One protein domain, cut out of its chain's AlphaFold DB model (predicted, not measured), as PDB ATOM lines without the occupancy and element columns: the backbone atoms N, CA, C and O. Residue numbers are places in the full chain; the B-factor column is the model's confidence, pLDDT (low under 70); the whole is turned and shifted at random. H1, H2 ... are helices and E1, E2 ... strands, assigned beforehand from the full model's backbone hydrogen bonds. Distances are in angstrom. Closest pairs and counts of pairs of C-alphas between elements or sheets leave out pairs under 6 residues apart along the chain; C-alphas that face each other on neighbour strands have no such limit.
ATOM      1  N   VAL A  56     -50.544  22.708  -0.207       87.50
ATOM      2  CA  VAL A  56     -51.496  23.385  -1.091       87.50
ATOM      3  C   VAL A  56     -51.952  24.648  -0.397       87.50
ATOM      4  O   VAL A  56     -52.341  24.612   0.771       87.50
ATOM      5  N   SER A  57     -51.904  25.753  -1.125       84.62
ATOM      6  CA  SER A  57     -52.177  27.066  -0.581       84.62
ATOM      7  C   SER A  57     -52.994  27.895  -1.565       84.62
ATOM      8  O   SER A  57     -52.711  27.895  -2.760       84.62
ATOM      9  N   ASP A  58     -54.028  28.571  -1.066       85.25
ATOM     10  CA  ASP A  58     -54.888  29.424  -1.884       85.25
ATOM     11  C   ASP A  58     -54.294  30.846  -1.958       85.25
ATOM     12  O   ASP A  58     -54.189  31.524  -0.921       85.25
ATOM     13  N   PRO A  59     -53.897  31.326  -3.155       81.25
ATOM     14  CA  PRO A  59     -53.288  32.639  -3.325       81.25
ATOM     15  C   PRO A  59     -54.262  33.801  -3.113       81.25
ATOM     16  O   PRO A  59     -53.821  34.921  -2.865       81.25
ATOM     17  N   LYS A  60     -55.578  33.561  -3.181       83.06
ATOM     18  CA  LYS A  60     -56.601  34.609  -3.027       83.06
ATOM     19  C   LYS A  60     -56.944  34.901  -1.569       83.06
ATOM     20  O   LYS A  60     -57.628  35.882  -1.286       83.06
ATOM     21  N   GLN A  61     -56.497  34.063  -0.636       78.56
ATOM     22  CA  GLN A  61     -56.737  34.292   0.783       78.56
ATOM     23  C   GLN A  61     -55.896  35.465   1.286       78.56
ATOM     24  O   GLN A  61     -54.688  35.522   1.057       78.56
ATOM     25  N   ASN A  62     -56.530  36.383   2.022       69.00
ATOM     26  CA  ASN A  62     -55.834  37.502   2.654       69.00
ATOM     27  C   ASN A  62     -54.801  36.990   3.664       69.00
ATOM     28  O   ASN A  62     -55.156  36.321   4.639       69.00
ATOM     29  N   ARG A  63     -53.540  37.371   3.453       74.06
ATOM     30  CA  ARG A  63     -52.416  37.097   4.355       74.06
ATOM     31  C   ARG A  63     -51.942  38.393   4.980       74.06
ATOM     32  O   ARG A  63     -52.063  39.457   4.377       74.06
ATOM     33  N   LEU A  64     -51.438  38.289   6.204       73.06
ATOM     34  CA  LEU A  64     -50.808  39.395   6.909       73.06
ATOM     35  C   LEU A  64     -49.302  39.136   6.973       73.06
ATOM     36  O   LEU A  64     -48.915  38.017   7.319       73.06
ATOM     37  N   PRO A  65     -48.451  40.137   6.697       65.50
ATOM     38  CA  PRO A  65     -48.753  41.509   6.254       65.50
ATOM     39  C   PRO A  65     -49.411  41.553   4.860       65.50
ATOM     40  O   PRO A  65     -49.266  40.600   4.104       65.50
ATOM     41  N   LEU A  66     -50.173  42.628   4.593       64.75
ATOM     42  CA  LEU A  66     -51.034  42.872   3.414       64.75
ATOM     43  C   LEU A  66     -50.500  42.277   2.095       64.75
ATOM     44  O   LEU A  66     -49.283  42.241   1.911       64.75
ATOM     45  N   PRO A  67     -51.400  41.834   1.190       62.78
ATOM     46  CA  PRO A  67     -51.123  40.859   0.139       62.78
ATOM     47  C   PRO A  67     -49.812  41.109  -0.590       62.78
ATOM     48  O   PRO A  67     -49.474  42.237  -0.952       62.78
ATOM     49  N   ALA A  68     -49.089  40.012  -0.801       67.31
ATOM     50  CA  ALA A  68     -47.827  40.024  -1.500       67.31
ATOM     51  C   ALA A  68     -47.975  40.729  -2.852       67.31
ATOM     52  O   ALA A  68     -48.811  40.356  -3.671       67.31
ATOM     53  N   TYR A  69     -47.149  41.753  -3.059       77.75
ATOM     54  CA  TYR A  69     -47.103  42.517  -4.304       77.75
ATOM     55  C   TYR A  69     -46.734  41.627  -5.508       77.75
ATOM     56  O   TYR A  69     -47.040  41.956  -6.649       77.75
ATOM     57  N   ASP A  70     -46.073  40.497  -5.252       83.81
ATOM     58  CA  ASP A  70     -45.600  39.540  -6.242       83.81
ATOM     59  C   ASP A  70     -45.586  38.096  -5.702       83.81
ATOM     60  O   ASP A  70     -45.784  37.834  -4.512       83.81
ATOM     61  N   GLY A  71     -45.294  37.135  -6.584       84.88
ATOM     62  CA  GLY A  71     -45.166  35.725  -6.206       84.88
ATOM     63  C   GLY A  71     -44.047  35.455  -5.190       84.88
ATOM     64  O   GLY A  71     -44.194  34.587  -4.333       84.88
ATOM     65  N   SER A  72     -42.949  36.222  -5.210       86.00
ATOM     66  CA  SER A  72     -41.869  36.051  -4.227       86.00
ATOM     67  C   SER A  72     -42.315  36.459  -2.817       86.00
ATOM     68  O   SER A  72     -42.086  35.727  -1.852       86.00
ATOM     69  N   GLY A  73     -43.058  37.560  -2.688       84.94
ATOM     70  CA  GLY A  73     -43.688  37.967  -1.439       84.94
ATOM     71  C   GLY A  73     -44.690  36.933  -0.928       84.94
ATOM     72  O   GLY A  73     -44.805  36.755   0.284       84.94
ATOM     73  N   PHE A  74     -45.368  36.212  -1.830       87.31
ATOM     74  CA  PHE A  74     -46.281  35.135  -1.456       87.31
ATOM     75  C   PHE A  74     -45.511  33.956  -0.855       87.31
ATOM     76  O   PHE A  74     -45.806  33.525   0.265       87.31
ATOM     77  N   LEU A  75     -44.466  33.498  -1.551       88.31
ATOM     78  CA  LEU A  75     -43.621  32.390  -1.106       88.31
ATOM     79  C   LEU A  75     -42.925  32.683   0.231       88.31
ATOM     80  O   LEU A  75     -42.694  31.756   0.997       88.31
ATOM     81  N   ARG A  76     -42.674  33.953   0.578       86.25
ATOM     82  CA  ARG A  76     -42.134  34.341   1.895       86.25
ATOM     83  C   ARG A  76     -42.999  33.885   3.077       86.25
ATOM     84  O   ARG A  76     -42.477  33.713   4.175       86.25
ATOM     85  N   SER A  77     -44.309  33.728   2.875       83.00
ATOM     86  CA  SER A  77     -45.230  33.268   3.924       83.00
ATOM     87  C   SER A  77     -45.171  31.756   4.166       83.00
ATOM     88  O   SER A  77     -45.625  31.287   5.211       83.00
ATOM     89  N   ILE A  78     -44.590  30.998   3.231       86.81
ATOM     90  CA  ILE A  78     -44.475  29.548   3.325       86.81
ATOM     91  C   ILE A  78     -43.222  29.184   4.137       86.81
ATOM     92  O   ILE A  78     -42.110  29.585   3.778       86.81
ATOM     93  N   PRO A  79     -43.345  28.367   5.197       85.44
ATOM     94  CA  PRO A  79     -42.193  27.928   5.973       85.44
ATOM     95  C   PRO A  79     -41.136  27.209   5.122       85.44
ATOM     96  O   PRO A  79     -41.434  26.300   4.347       85.44
ATOM     97  N   GLY A  80     -39.869  27.584   5.312       88.25
ATOM     98  CA  GLY A  80     -38.731  27.009   4.588       88.25
ATOM     99  C   GLY A  80     -38.356  27.750   3.304       88.25
ATOM    100  O   GLY A  80     -37.282  27.476   2.762       88.25
ATOM    101  N   PHE A  81     -39.179  28.703   2.858       89.62
ATOM    102  CA  PHE A  81     -38.791  29.685   1.854       89.62
ATOM    103  C   PHE A  81     -38.153  30.908   2.512       89.62
ATOM    104  O   PHE A  81     -38.594  31.407   3.546       89.62
ATOM    105  N   ASN A  82     -37.105  31.410   1.880       90.62
ATOM    106  CA  ASN A  82     -36.525  32.716   2.142       90.62
ATOM    107  C   ASN A  82     -36.446  33.462   0.805       90.62
ATOM    108  O   ASN A  82     -36.341  32.832  -0.243       90.62
ATOM    109  N   ILE A  83     -36.534  34.788   0.824       90.31
ATOM    110  CA  ILE A  83     -36.552  35.614  -0.385       90.31
ATOM    111  C   ILE A  83     -35.403  36.609  -0.315       90.31
ATOM    112  O   ILE A  83     -35.344  37.440   0.594       90.31
ATOM    113  N   THR A  84     -34.518  36.573  -1.309       89.12
ATOM    114  CA  THR A  84     -33.538  37.640  -1.514       89.12
ATOM    115  C   THR A  84     -34.187  38.745  -2.334       89.12
ATOM    116  O   THR A  84     -34.533  38.561  -3.497       89.12
ATOM    117  N   ARG A  85     -34.384  39.909  -1.716       86.44
ATOM    118  CA  ARG A  85     -35.037  41.060  -2.347       86.44
ATOM    119  C   ARG A  85     -34.196  41.606  -3.508       86.44
ATOM    120  O   ARG A  85     -33.013  41.877  -3.314       86.44
ATOM    121  N   LYS A  86     -34.820  41.847  -4.671       84.44
ATOM    122  CA  LYS A  86     -34.156  42.423  -5.860       84.44
ATOM    123  C   LYS A  86     -34.541  43.881  -6.154       84.44
ATOM    124  O   LYS A  86     -33.976  44.498  -7.050       84.44
ATOM    125  N   GLY A  87     -35.456  44.464  -5.378       82.81
ATOM    126  CA  GLY A  87     -35.868  45.860  -5.535       82.81
ATOM    127  C   GLY A  87     -37.164  46.192  -4.797       82.81
ATOM    128  O   GLY A  87     -37.480  45.589  -3.772       82.81
ATOM    129  N   GLY A  88     -37.917  47.175  -5.300       76.12
ATOM    130  CA  GLY A  88     -39.239  47.550  -4.768       76.12
ATOM    131  C   GLY A  88     -40.269  46.420  -4.859       76.12
ATOM    132  O   GLY A  88     -41.066  46.244  -3.943       76.12
ATOM    133  N   SER A  89     -40.166  45.622  -5.914       78.38
ATOM    134  CA  SER A  89     -40.928  44.414  -6.196       78.38
ATOM    135  C   SER A  89     -39.984  43.353  -6.755       78.38
ATOM    136  O   SER A  89     -38.909  43.688  -7.260       78.38
ATOM    137  N   GLY A  90     -40.353  42.079  -6.645       80.19
ATOM    138  CA  GLY A  90     -39.483  40.997  -7.082       80.19
ATOM    139  C   GLY A  90     -38.458  40.591  -6.024       80.19
ATOM    140  O   GLY A  90     -37.829  41.403  -5.330       80.19
ATOM    141  N   GLY A  91     -38.240  39.290  -5.948       87.06
ATOM    142  CA  GLY A  91     -37.211  38.677  -5.136       87.06
ATOM    143  C   GLY A  91     -36.948  37.258  -5.609       87.06
ATOM    144  O   GLY A  91     -37.826  36.612  -6.178       87.06
ATOM    145  N   ASP A  92     -35.730  36.789  -5.380       88.81
ATOM    146  CA  ASP A  92     -35.315  35.441  -5.744       88.81
ATOM    147  C   ASP A  92     -35.674  34.489  -4.585       88.81
ATOM    148  O   ASP A  92     -35.115  34.633  -3.486       88.81
ATOM    149  N   PRO A  93     -36.617  33.541  -4.771       89.94
ATOM    150  CA  PRO A  93     -36.957  32.578  -3.739       89.94
ATOM    151  C   PRO A  93     -35.861  31.522  -3.584       89.94
ATOM    152  O   PRO A  93     -35.323  30.992  -4.557       89.94
ATOM    153  N   MET A  94     -35.566  31.175  -2.336       91.88
ATOM    154  CA  MET A  94     -34.744  30.031  -1.970       91.88
ATOM    155  C   MET A  94     -35.526  29.131  -1.019       91.88
ATOM    156  O   MET A  94     -36.039  29.586   0.001       91.88
ATOM    157  N   PHE A  95     -35.600  27.843  -1.327       91.00
ATOM    158  CA  PHE A  95     -36.192  26.849  -0.442       91.00
ATOM    159  C   PHE A  95     -35.078  26.049   0.220       91.00
ATOM    160  O   PHE A  95     -34.286  25.404  -0.465       91.00
ATOM    161  N   ARG A  96     -34.981  26.102   1.554       90.81
ATOM    162  CA  ARG A  96     -33.951  25.369   2.324       90.81
ATOM    163  C   ARG A  96     -32.512  25.594   1.809       90.81
ATOM    164  O   ARG A  96     -31.694  24.682   1.832       90.81
ATOM    165  N   GLY A  97     -32.212  26.798   1.314       88.75
ATOM    166  CA  GLY A  97     -30.901  27.153   0.746       88.75
ATOM    167  C   GLY A  97     -30.708  26.809  -0.740       88.75
ATOM    168  O   GLY A  97     -29.642  27.075  -1.293       88.75
ATOM    169  N   LEU A  98     -31.721  26.256  -1.411       89.81
ATOM    170  CA  LEU A  98     -31.728  26.009  -2.855       89.81
ATOM    171  C   LEU A  98     -32.474  27.145  -3.564       89.81
ATOM    172  O   LEU A  98     -33.678  27.301  -3.374       89.81
ATOM    173  N   GLY A  99     -31.764  27.937  -4.367       87.06
ATOM    174  CA  GLY A  99     -32.334  29.020  -5.175       87.06
ATOM    175  C   GLY A  99     -31.981  28.894  -6.659       87.06
ATOM    176  O   GLY A  99     -31.239  27.991  -7.064       87.06
ATOM    177  N   GLY A 100     -32.510  29.809  -7.474       84.19
ATOM    178  CA  GLY A 100     -32.308  29.809  -8.927       84.19
ATOM    179  C   GLY A 100     -32.828  28.525  -9.578       84.19
ATOM    180  O   GLY A 100     -33.870  28.009  -9.189       84.19
ATOM    181  N   SER A 101     -32.072  27.958 -10.522       82.75
ATOM    182  CA  SER A 101     -32.480  26.770 -11.295       82.75
ATOM    183  C   SER A 101     -32.659  25.484 -10.477       82.75
ATOM    184  O   SER A 101     -33.104  24.477 -11.016       82.75
ATOM    185  N   ARG A 102     -32.283  25.481  -9.189       85.44
ATOM    186  CA  ARG A 102     -32.482  24.335  -8.285       85.44
ATOM    187  C   ARG A 102     -33.889  24.287  -7.687       85.44
ATOM    188  O   ARG A 102     -34.255  23.274  -7.099       85.44
ATOM    189  N   LEU A 103     -34.651  25.373  -7.804       86.75
ATOM    190  CA  LEU A 103     -36.047  25.448  -7.401       86.75
ATOM    191  C   LEU A 103     -36.908  25.426  -8.663       86.75
ATOM    192  O   LEU A 103     -36.875  26.369  -9.450       86.75
ATOM    193  N   ASN A 104     -37.663  24.348  -8.859       86.12
ATOM    194  CA  ASN A 104     -38.564  24.253  -9.999       86.12
ATOM    195  C   ASN A 104     -39.854  25.031  -9.718       86.12
ATOM    196  O   ASN A 104     -40.529  24.764  -8.723       86.12
TER     197      ASN A 104
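This is residues 56 to 104 of the 185 residues of the protein "Outer membrane receptor FepA" of Shewanella putrefaciens (UniProt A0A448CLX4). With little regular structure, the model is a two-stranded hairpin, E1 and E2, with the short helix H1 beside it and a long unnamed stretch, residues 56 to 70, beyond H1. The tail after E2 turns back, residues 98 to 99 pairing antiparallel with residues 94 to 95 of E2. The printed part has 49 residues, in the order H1, E1, E2; its class is mixed, with 15 residues in named elements. It is compact, with a radius of gyration of the C-alphas of 10.8 A, and flat, spanning 29 by 27 by 14 A.

E1, residues 81 to 85, and E2, residues 91 to 95, form an antiparallel hairpin at 156 degrees; N 82 and O 94 are 2.8 A apart, within hydrogen-bond range. The closest C-alphas of H1, residues 71 to 75, and E2 are those of Ser 72 and Gly 91, 5.4 A apart. In H1 every O i to N i+4 pair is within hydrogen-bond range.

E1 measures 12.7 A and E2 12.8 A, first to last C-alpha; H1 measures 6.3 A. C-alpha 71 is at (-45.166, 35.725, -6.206), C-alpha 95 at (-36.192, 26.849, -0.442).

The C-alphas farthest apart, of Asn 62 and Ser 101, are 29.2 A apart. The printed part has no cut, and both links are tight. pLDDT is under 70 at residues 62 and 65 to 68.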